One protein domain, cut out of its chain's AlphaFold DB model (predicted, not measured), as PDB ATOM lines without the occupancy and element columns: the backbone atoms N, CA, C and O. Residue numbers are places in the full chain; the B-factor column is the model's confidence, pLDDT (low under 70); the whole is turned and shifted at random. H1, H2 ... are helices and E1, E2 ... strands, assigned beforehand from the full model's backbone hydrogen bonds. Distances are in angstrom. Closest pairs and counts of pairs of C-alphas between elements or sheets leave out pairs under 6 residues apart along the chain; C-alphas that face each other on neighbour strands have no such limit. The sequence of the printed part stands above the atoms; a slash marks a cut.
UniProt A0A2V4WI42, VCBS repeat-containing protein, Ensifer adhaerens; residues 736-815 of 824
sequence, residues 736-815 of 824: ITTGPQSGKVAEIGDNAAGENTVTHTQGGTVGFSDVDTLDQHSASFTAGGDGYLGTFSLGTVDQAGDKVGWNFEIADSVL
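This is residues 736 to 815 of the 824 residues of the protein "VCBS repeat-containing protein" of Ensifer adhaerens (UniProt A0A2V4WI42). A long, narrow, twisted sheet of three strands runs lengthwise, with two long loops, residues 736 to 758 and 770 to 790, and short H1 at one end. The 80 printed residues hold E1, E2, E3 and H1 in that order, under half of them in named elements, mostly strand; the sheet, E1 - E3 - E2, is antiparallel. It is a loose rod of 54 by 26 by 18 A, radius of gyration of the C-alphas 16.1 A.

Edge strand E1, residues 759 to 769, is antiparallel to inner strand E3, residues 803 to 811, at 163 degrees; N 762 and O 808 are 2.9 A apart, within hydrogen-bond range. E2, residues 791 to 798, the other edge strand, forms a hairpin with E3 at 158 degrees; N 793 and O 807 are 2.9 A apart, within range. E1 and E2 are apart. H1, residues 812 to 815, only grazes the sheet and is only just on it, with 5 pairs of C-alphas within 10 A; its closest C-alphas with E1 are those of Asp 812 and Thr 759, 5.8 A. H1 is too short for an O i to N i+4 pair; its one O i to N i+3 pair is within range.

E1 starts at C-alpha 759 (177.336, 193.543, 158.169) and spans 32.7 A, E2 21.4 A, E3 26.8 A and H1 5.3 A, ending at C-alpha 815 (175.584, 197.362, 148.749).

The farthest C-alphas, Asn 751 and Asp 772, are 54.5 A apart. The link E1 to E2 is long. The printed part has no cut; no printed residue is under 70 in pLDDT.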
ATOM      1  N   ILE A 736     189.447 167.371 147.609       94.12
ATOM      2  CA  ILE A 736     188.195 168.101 147.870       94.12
ATOM      3  C   ILE A 736     187.004 167.251 147.408       94.12
ATOM      4  O   ILE A 736     186.897 166.903 146.231       94.12
ATOM      5  N   THR A 737     186.071 166.967 148.316       94.94
ATOM      6  CA  THR A 737     184.913 166.088 148.071       94.94
ATOM      7  C   THR A 737     183.628 166.856 147.773       94.94
ATOM      8  O   THR A 737     182.704 166.325 147.155       94.94
ATOM      9  N   THR A 738     183.546 168.127 148.173       93.88
ATOM     10  CA  THR A 738     182.398 168.988 147.851       93.88
ATOM     11  C   THR A 738     182.548 169.677 146.497       93.88
ATOM     12  O   THR A 738     183.628 170.139 146.142       93.88
ATOM     13  N   GLY A 739     181.438 169.842 145.770       89.94
ATOM     14  CA  GLY A 739     181.399 170.687 144.570       89.94
ATOM     15  C   GLY A 739     181.513 172.194 144.875       89.94
ATOM     16  O   GLY A 739     181.562 172.586 146.047       89.94
ATOM     17  N   PRO A 740     181.504 173.055 143.836       90.25
ATOM     18  CA  PRO A 740     181.566 174.506 143.996       90.25
ATOM     19  C   PRO A 740     180.518 175.030 144.979       90.25
ATOM     20  O   PRO A 740     179.327 174.735 144.855       90.25
ATOM     21  N   GLN A 741     180.967 175.820 145.950       90.38
ATOM     22  CA  GLN A 741     180.099 176.455 146.937       90.38
ATOM     23  C   GLN A 741     179.660 177.835 146.440       90.38
ATOM     24  O   GLN A 741     180.414 178.534 145.766       90.38
ATOM     25  N   SER A 742     178.434 178.237 146.774       87.56
ATOM     26  CA  SER A 742     177.920 179.577 146.474       87.56
ATOM     27  C   SER A 742     177.104 180.111 147.646       87.56
ATOM     28  O   SER A 742     176.543 179.342 148.426       87.56
ATOM     29  N   GLY A 743     177.049 181.433 147.767       86.31
ATOM     30  CA  GLY A 743     176.312 182.138 148.805       86.31
ATOM     31  C   GLY A 743     175.679 183.407 148.248       86.31
ATOM     32  O   GLY A 743     176.138 183.927 147.232       86.31
ATOM     33  N   LYS A 744     174.610 183.890 148.888       86.12
ATOM     34  CA  LYS A 744     173.946 185.144 148.517       86.12
ATOM     35  C   LYS A 744     173.699 185.972 149.764       86.12
ATOM     36  O   LYS A 744     173.189 185.459 150.751       86.12
ATOM     37  N   VAL A 745     174.008 187.252 149.675       86.69
ATOM     38  CA  VAL A 745     173.642 188.266 150.665       86.69
ATOM     39  C   VAL A 745     172.672 189.235 150.000       86.69
ATOM     40  O   VAL A 745     172.777 189.481 148.798       86.69
ATOM     41  N   ALA A 746     171.688 189.719 150.751       86.12
ATOM     42  CA  ALA A 746     170.682 190.653 150.260       86.12
ATOM     43  C   ALA A 746     170.785 191.946 151.065       86.12
ATOM     44  O   ALA A 746     170.792 191.888 152.292       86.12
ATOM     45  N   GLU A 747     170.863 193.077 150.371       85.62
ATOM     46  CA  GLU A 747     170.897 194.400 150.996       85.62
ATOM     47  C   GLU A 747     169.637 194.688 151.824       85.62
ATOM     48  O   GLU A 747     168.551 194.145 151.569       85.62
ATOM     49  N   ILE A 748     169.777 195.567 152.812       85.75
ATOM     50  CA  ILE A 748     168.655 196.166 153.527       85.75
ATOM     51  C   ILE A 748     168.202 197.390 152.730       85.75
ATOM     52  O   ILE A 748     169.000 198.252 152.399       85.75
ATOM     53  N   GLY A 749     166.908 197.478 152.419       82.06
ATOM     54  CA  GLY A 749     166.391 198.609 151.643       82.06
ATOM     55  C   GLY A 749     166.425 199.945 152.394       82.06
ATOM     56  O   GLY A 749     166.312 199.981 153.622       82.06
ATOM     57  N   ASP A 750     166.472 201.037 151.631       80.62
ATOM     58  CA  ASP A 750     166.603 202.405 152.138       80.62
ATOM     59  C   ASP A 750     165.606 202.777 153.253       80.62
ATOM     60  O   ASP A 750     164.394 202.544 153.163       80.62
ATOM     61  N   ASN A 751     166.099 203.490 154.266       81.31
ATOM     62  CA  ASN A 751     165.410 203.952 155.477       81.31
ATOM     63  C   ASN A 751     164.863 202.840 156.394       81.31
ATOM     64  O   ASN A 751     164.017 203.115 157.258       81.31
ATOM     65  N   ALA A 752     165.312 201.593 156.235       84.31
ATOM     66  CA  ALA A 752     164.967 200.504 157.142       84.31
ATOM     67  C   ALA A 752     165.917 200.434 158.352       84.31
ATOM     68  O   ALA A 752     167.055 200.899 158.341       84.31
ATOM     69  N   ALA A 753     165.444 199.849 159.455       81.81
ATOM     70  CA  ALA A 753     166.261 199.707 160.658       81.81
ATOM     71  C   ALA A 753     167.455 198.769 160.401       81.81
ATOM     72  O   ALA A 753     167.256 197.619 160.020       81.81
ATOM     73  N   GLY A 754     168.675 199.247 160.667       79.56
ATOM     74  CA  GLY A 754     169.912 198.488 160.443       79.56
ATOM     75  C   GLY A 754     170.592 198.766 159.098       79.56
ATOM     76  O   GLY A 754     171.735 198.347 158.919       79.56
ATOM     77  N   GLU A 755     169.948 199.527 158.206       84.81
ATOM     78  CA  GLU A 755     170.573 200.063 156.992       84.81
ATOM     79  C   GLU A 755     171.901 200.752 157.340       84.81
ATOM     80  O   GLU A 755     172.021 201.401 158.393       84.81
ATOM     81  N   ASN A 756     172.910 200.592 156.482       83.19
ATOM     82  CA  ASN A 756     174.221 201.237 156.600       83.19
ATOM     83  C   ASN A 756     175.052 200.848 157.848       83.19
ATOM     84  O   ASN A 756     176.186 201.303 158.015       83.19
ATOM     85  N   THR A 757     174.510 200.011 158.736       85.56
ATOM     86  CA  THR A 757     175.120 199.652 160.031       85.56
ATOM     87  C   THR A 757     175.241 198.146 160.255       85.56
ATOM     88  O   THR A 757     176.012 197.728 161.120       85.56
ATOM     89  N   VAL A 758     174.522 197.328 159.481       90.25
ATOM     90  CA  VAL A 758     174.615 195.863 159.500       90.25
ATOM     91  C   VAL A 758     175.741 195.379 158.580       90.25
ATOM     92  O   VAL A 758     175.931 195.885 157.477       90.25
ATOM     93  N   THR A 759     176.471 194.358 159.028       90.88
ATOM     94  CA  THR A 759     177.336 193.543 158.169       90.88
ATOM     95  C   THR A 759     176.579 192.278 157.802       90.88
ATOM     96  O   THR A 759     176.203 191.500 158.681       90.88
ATOM     97  N   HIS A 760     176.358 192.069 156.509       91.44
ATOM     98  CA  HIS A 760     175.811 190.822 155.999       91.44
ATOM     99  C   HIS A 760     176.883 189.754 156.016       91.44
ATOM    100  O   HIS A 760     178.003 189.987 155.558       91.44
ATOM    101  N   THR A 761     176.523 188.578 156.514       91.38
ATOM    102  CA  THR A 761     177.413 187.425 156.552       91.38
ATOM    103  C   THR A 761     176.769 186.247 155.843       91.38
ATOM    104  O   THR A 761     175.576 185.972 155.984       91.38
ATOM    105  N   GLN A 762     177.571 185.541 155.059       93.44
ATOM    106  CA  GLN A 762     177.187 184.276 154.460       93.44
ATOM    107  C   GLN A 762     178.344 183.306 154.610       93.44
ATOM    108  O   GLN A 762     179.470 183.612 154.228       93.44
ATOM    109  N   GLY A 763     178.047 182.119 155.125       92.00
ATOM    110  CA  GLY A 763     179.027 181.053 155.248       92.00
ATOM    111  C   GLY A 763     178.630 179.788 154.511       92.00
ATOM    112  O   GLY A 763     177.493 179.623 154.064       92.00
ATOM    113  N   GLY A 764     179.580 178.874 154.429       93.31
ATOM    114  CA  GLY A 764     179.376 177.528 153.928       93.31
ATOM    115  C   GLY A 764     180.523 176.632 154.356       93.31
ATOM    116  O   GLY A 764     181.309 176.972 155.241       93.31
ATOM    117  N   THR A 765     180.612 175.454 153.753       94.00
ATOM    118  CA  THR A 765     181.597 174.448 154.140       94.00
ATOM    119  C   THR A 765     182.140 173.761 152.900       94.00
ATOM    120  O   THR A 765     181.372 173.377 152.021       94.00
ATOM    121  N   VAL A 766     183.461 173.618 152.840       95.31
ATOM    122  CA  VAL A 766     184.151 172.770 151.867       95.31
ATOM    123  C   VAL A 766     184.556 171.495 152.591       95.31
ATOM    124  O   VAL A 766     185.231 171.566 153.616       95.31
ATOM    125  N   GLY A 767     184.102 170.356 152.081       94.38
ATOM    126  CA  GLY A 767     184.524 169.041 152.546       94.38
ATOM    127  C   GLY A 767     185.720 168.557 151.738       94.38
ATOM    128  O   GLY A 767     185.801 168.811 150.531       94.38
ATOM    129  N   PHE A 768     186.628 167.864 152.402       94.69
ATOM    130  CA  PHE A 768     187.725 167.126 151.795       94.69
ATOM    131  C   PHE A 768     187.718 165.685 152.317       94.69
ATOM    132  O   PHE A 768     186.829 165.299 153.072       94.69
ATOM    133  N   SER A 769     188.634 164.870 151.830       92.38
ATOM    134  CA  SER A 769     188.958 163.556 152.368       92.38
ATOM    135  C   SER A 769     190.435 163.322 152.149       92.38
ATOM    136  O   SER A 769     190.953 163.697 151.096       92.38
ATOM    137  N   ASP A 770     191.058 162.653 153.096       91.69
ATOM    138  CA  ASP A 770     192.400 162.125 152.953       91.69
ATOM    139  C   ASP A 770     192.362 160.639 153.292       91.69
ATOM    140  O   ASP A 770     191.519 160.196 154.083       91.69
ATOM    141  N   VAL A 771     193.180 159.866 152.596       90.56
ATOM    142  CA  VAL A 771     193.291 158.432 152.826       90.56
ATOM    143  C   VAL A 771     194.292 158.146 153.954       90.56
ATOM    144  O   VAL A 771     194.091 157.175 154.692       90.56
ATOM    145  N   ASP A 772     195.237 159.063 154.200       90.44
ATOM    146  CA  ASP A 772     196.167 159.021 155.321       90.44
ATOM    147  C   ASP A 772     195.477 159.330 156.648       90.44
ATOM    148  O   ASP A 772     194.869 160.379 156.874       90.44
ATOM    149  N   THR A 773     195.602 158.404 157.596       81.31
ATOM    150  CA  THR A 773     194.844 158.482 158.857       81.31
ATOM    151  C   THR A 773     195.484 159.363 159.932       81.31
ATOM    152  O   THR A 773     194.840 159.646 160.947       81.31
ATOM    153  N   LEU A 774     196.737 159.793 159.742       85.12
ATOM    154  CA  LEU A 774     197.502 160.585 160.719       85.12
ATOM    155  C   LEU A 774     197.836 162.004 160.235       85.12
ATOM    156  O   LEU A 774     198.556 162.730 160.930       85.12
ATOM    157  N   ASP A 775     197.287 162.412 159.092       86.62
ATOM    158  CA  ASP A 775     197.589 163.695 158.473       86.62
ATOM    159  C   ASP A 775     196.996 164.893 159.222       86.62
ATOM    160  O   ASP A 775     195.952 164.840 159.881       86.62
ATOM    161  N   GLN A 776     197.695 166.026 159.115       86.44
ATOM    162  CA  GLN A 776     197.177 167.326 159.528       86.44
ATOM    163  C   GLN A 776     197.004 168.230 158.318       86.44
ATOM    164  O   GLN A 776     197.967 168.682 157.700       86.44
ATOM    165  N   HIS A 777     195.754 168.590 158.052       90.75
ATOM    166  CA  HIS A 777     195.401 169.372 156.879       90.75
ATOM    167  C   HIS A 777     195.469 170.868 157.160       90.75
ATOM    168  O   HIS A 777     195.092 171.353 158.230       90.75
ATOM    169  N   SER A 778     195.881 171.633 156.158       92.12
ATOM    170  CA  SER A 778     195.777 173.088 156.179       92.12
ATOM    171  C   SER A 778     194.987 173.568 154.970       92.12
ATOM    172  O   SER A 778     194.997 172.943 153.914       92.12
ATOM    173  N   ALA A 779     194.276 174.682 155.134       93.06
ATOM    174  CA  ALA A 779     193.474 175.268 154.072       93.06
ATOM    175  C   ALA A 779     193.887 176.720 153.839       93.06
ATOM    176  O   ALA A 779     194.094 177.492 154.777       93.06
ATOM    177  N   SER A 780     193.975 177.099 152.570       91.88
ATOM    178  CA  SER A 780     194.179 178.477 152.134       91.88
ATOM    179  C   SER A 780     193.291 178.756 150.926       91.88
ATOM    180  O   SER A 780     192.787 177.833 150.286       91.88
ATOM    181  N   PHE A 781     193.063 180.030 150.625       89.75
ATOM    182  CA  PHE A 781     192.300 180.433 149.450       89.75
ATOM    183  C   PHE A 781     193.056 181.513 148.680       89.75
ATOM    184  O   PHE A 781     193.843 182.269 149.247       89.75
ATOM    185  N   THR A 782     192.795 181.592 147.378       88.94
ATOM    186  CA  THR A 782     193.266 182.671 146.505       88.94
ATOM    187  C   THR A 782     192.062 183.263 145.788       88.94
ATOM    188  O   THR A 782     191.209 182.530 145.290       88.94
ATOM    189  N   ALA A 783     191.964 184.590 145.761       83.81
ATOM    190  CA  ALA A 783     190.841 185.282 145.143       83.81
ATOM    191  C   ALA A 783     190.894 185.168 143.604       83.81
ATOM    192  O   ALA A 783     191.960 185.279 143.006       83.81
ATOM    193  N   GLY A 784     189.743 184.970 142.950       80.81
ATOM    194  CA  GLY A 784     189.658 184.722 141.500       80.81
ATOM    195  C   GLY A 784     189.747 185.958 140.586       80.81
ATOM    196  O   GLY A 784     189.499 185.831 139.390       80.81
ATOM    197  N   GLY A 785     190.039 187.152 141.121       77.94
ATOM    198  CA  GLY A 785     190.072 188.426 140.383       77.94
ATOM    199  C   GLY A 785     190.140 189.655 141.304       77.94
ATOM    200  O   GLY A 785     190.112 189.503 142.520       77.94
ATOM    201  N   ASP A 786     190.216 190.864 140.747       74.62
ATOM    202  CA  ASP A 786     190.150 192.117 141.519       74.62
ATOM    203  C   ASP A 786     188.696 192.615 141.660       74.62
ATOM    204  O   ASP A 786     187.863 192.364 140.789       74.62
ATOM    205  N   GLY A 787     188.398 193.381 142.719       71.81
ATOM    206  CA  GLY A 787     187.146 194.152 142.822       71.81
ATOM    207  C   GLY A 787     186.008 193.550 143.659       71.81
ATOM    208  O   GLY A 787     184.865 193.968 143.491       71.81
ATOM    209  N   TYR A 788     186.280 192.608 144.569       77.31
ATOM    210  CA  TYR A 788     185.267 192.130 145.522       77.31
ATOM    211  C   TYR A 788     184.850 193.241 146.496       77.31
ATOM    212  O   TYR A 788     185.697 193.904 147.092       77.31
ATOM    213  N   LEU A 789     183.542 193.418 146.693       83.38
ATOM    214  CA  LEU A 789     182.977 194.436 147.589       83.38
ATOM    215  C   LEU A 789     183.003 194.041 149.085       83.38
ATOM    216  O   LEU A 789     182.569 194.817 149.931       83.38
ATOM    217  N   GLY A 790     183.503 192.848 149.425       86.44
ATOM    218  CA  GLY A 790     183.511 192.301 150.786       86.44
ATOM    219  C   GLY A 790     184.794 191.543 151.132       86.44
ATOM    220  O   GLY A 790     185.742 191.498 150.349       86.44
ATOM    221  N   THR A 791     184.817 190.939 152.319       88.56
ATOM    222  CA  THR A 791     185.956 190.178 152.850       88.56
ATOM    223  C   THR A 791     185.624 188.691 152.896       88.56
ATOM    224  O   THR A 791     184.594 188.304 153.441       88.56
ATOM    225  N   PHE A 792     186.511 187.855 152.352       90.75
ATOM    226  CA  PHE A 792     186.427 186.397 152.456       90.75
ATOM    227  C   PHE A 792     187.444 185.879 153.474       90.75
ATOM    228  O   PHE A 792     188.591 186.331 153.497       90.75
ATOM    229  N   SER A 793     187.042 184.911 154.292       91.62
ATOM    230  CA  SER A 793     187.928 184.207 155.215       91.62
ATOM    231  C   SER A 793     187.572 182.725 155.316       91.62
ATOM    232  O   SER A 793     186.431 182.311 155.100       91.62
ATOM    233  N   LEU A 794     188.578 181.913 155.644       95.00
ATOM    234  CA  LEU A 794     188.387 180.520 156.033       95.00
ATOM    235  C   LEU A 794     188.338 180.421 157.558       95.00
ATOM    236  O   LEU A 794     189.077 181.111 158.262       95.00
ATOM    237  N   GLY A 795     187.465 179.553 158.058       92.25
ATOM    238  CA  GLY A 795     187.493 179.100 159.441       92.25
ATOM    239  C   GLY A 795     188.658 178.143 159.693       92.25
ATOM    240  O   GLY A 795     189.398 177.771 158.782       92.25
ATOM    241  N   THR A 796     188.816 177.715 160.944       93.19
ATOM    242  CA  THR A 796     189.760 176.645 161.287       93.19
ATOM    243  C   THR A 796     189.353 175.346 160.593       93.19
ATOM    244  O   THR A 796     188.164 175.028 160.522       93.19
ATOM    245  N   VAL A 797     190.336 174.603 160.084       95.12
ATOM    246  CA  VAL A 797     190.114 173.262 159.535       95.12
ATOM    247  C   VAL A 797     189.637 172.339 160.658       95.12
ATOM    248  O   VAL A 797     190.306 172.203 161.683       95.12
ATOM    249  N   ASP A 798     188.474 171.723 160.469       93.56
ATOM    250  CA  ASP A 798     187.944 170.681 161.342       93.56
ATOM    251  C   ASP A 798     188.476 169.324 160.873       93.56
ATOM    252  O   ASP A 798     187.889 168.690 159.996       93.56
ATOM    253  N   GLN A 799     189.600 168.912 161.466       90.81
ATOM    254  CA  GLN A 799     190.299 167.660 161.148       90.81
ATOM    255  C   GLN A 799     189.457 166.412 161.438       90.81
ATOM    256  O   GLN A 799     189.667 165.381 160.829       90.81
ATOM    257  N   ALA A 800     188.520 166.470 162.393       87.94
ATOM    258  CA  ALA A 800     187.744 165.292 162.792       87.94
ATOM    259  C   ALA A 800     186.529 165.044 161.889       87.94
ATOM    260  O   ALA A 800     185.884 164.002 161.982       87.94
ATOM    261  N   GLY A 801     186.157 166.029 161.072       89.75
ATOM    262  CA  GLY A 801     185.038 165.906 160.150       89.75
ATOM    263  C   GLY A 801     185.354 166.431 158.761       89.75
ATOM    264  O   GLY A 801     184.422 166.937 158.131       89.75
ATOM    265  N   ASP A 802     186.633 166.371 158.377       92.81
ATOM    266  CA  ASP A 802     187.223 166.643 157.062       92.81
ATOM    267  C   ASP A 802     186.608 167.830 156.333       92.81
ATOM    268  O   ASP A 802     186.118 167.745 155.203       92.81
ATOM    269  N   LYS A 803     186.560 168.971 157.021       94.12
ATOM    270  CA  LYS A 803     185.928 170.165 156.466       94.12
ATOM    271  C   LYS A 803     186.572 171.458 156.911       94.12
ATOM    272  O   LYS A 803     187.115 171.577 158.003       94.12
ATOM    273  N   VAL A 804     186.426 172.479 156.080       96.44
ATOM    274  CA  VAL A 804     186.760 173.860 156.419       96.44
ATOM    275  C   VAL A 804     185.561 174.757 156.132       96.44
ATOM    276  O   VAL A 804     184.964 174.724 155.052       96.44
ATOM    277  N   GLY A 805     185.162 175.540 157.132       94.62
ATOM    278  CA  GLY A 805     184.142 176.566 156.955       94.62
ATOM    279  C   GLY A 805     184.697 177.746 156.161       94.62
ATOM    280  O   GLY A 805     185.866 178.091 156.305       94.62
ATOM    281  N   TRP A 806     183.867 178.403 155.362       94.50
ATOM    282  CA  TRP A 806     184.188 179.711 154.793       94.50
ATOM    283  C   TRP A 806     183.152 180.739 155.226       94.50
ATOM    284  O   TRP A 806     181.999 180.388 155.482       94.50
ATOM    285  N   ASN A 807     183.570 181.998 155.307       93.00
ATOM    286  CA  ASN A 807     182.725 183.129 155.654       93.00
ATOM    287  C   ASN A 807     183.007 184.293 154.701       93.00
ATOM    288  O   ASN A 807     184.160 184.624 154.422       93.00
ATOM    289  N   PHE A 808     181.941 184.903 154.203       91.69
ATOM    290  CA  PHE A 808     181.980 186.121 153.415       91.69
ATOM    291  C   PHE A 808     181.205 187.208 154.152       91.69
ATOM    292  O   PHE A 808     180.043 187.003 154.508       91.69
ATOM    293  N   GLU A 809     181.843 188.356 154.352       92.19
ATOM    294  CA  GLU A 809     181.263 189.500 155.047       92.19
ATOM    295  C   GLU A 809     181.283 190.744 154.169       92.19
ATOM    296  O   GLU A 809     182.299 191.076 153.553       92.19
ATOM    297  N   ILE A 810     180.170 191.467 154.150       91.81
ATOM    298  CA  ILE A 810     180.058 192.739 153.447       91.81
ATOM    299  C   ILE A 810     179.190 193.697 154.256       91.81
ATOM    300  O   ILE A 810     178.124 193.327 154.748       91.81
ATOM    301  N   ALA A 811     179.659 194.928 154.431       90.19
ATOM    302  CA  ALA A 811     178.856 195.958 155.070       90.19
ATOM    303  C   ALA A 811     177.706 196.362 154.143       90.19
ATOM    304  O   ALA A 811     177.908 196.534 152.943       90.19
ATOM    305  N   ASP A 812     176.519 196.538 154.716       87.44
ATOM    306  CA  ASP A 812     175.317 196.945 153.987       87.44
ATOM    307  C   ASP A 812     175.530 198.259 153.218       87.44
ATOM    308  O   ASP A 812     175.203 198.331 152.044       87.44
ATOM    309  N   SER A 813     176.270 199.208 153.805       85.75
ATOM    310  CA  SER A 813     176.652 200.484 153.177       85.75
ATOM    311  C   SER A 813     177.441 200.365 151.864       85.75
ATOM    312  O   SER A 813     177.564 201.334 151.116       85.75
ATOM    313  N   VAL A 814     178.031 199.199 151.579       85.75
ATOM    314  CA  VAL A 814     178.746 198.922 150.321       85.75
ATOM    315  C   VAL A 814     177.786 198.403 149.240       85.75
ATOM    316  O   VAL A 814     178.097 198.482 148.050       85.75
ATOM    317  N   LEU A 815     176.615 197.896 149.637       84.25
ATOM    318  CA  LEU A 815     175.584 197.362 148.749       84.25
ATOM    319  C   LEU A 815     174.581 198.423 148.262       84.25
ATOM    320  O   LEU A 815     174.059 198.211 147.174       84.25
TER     321      LEU A 815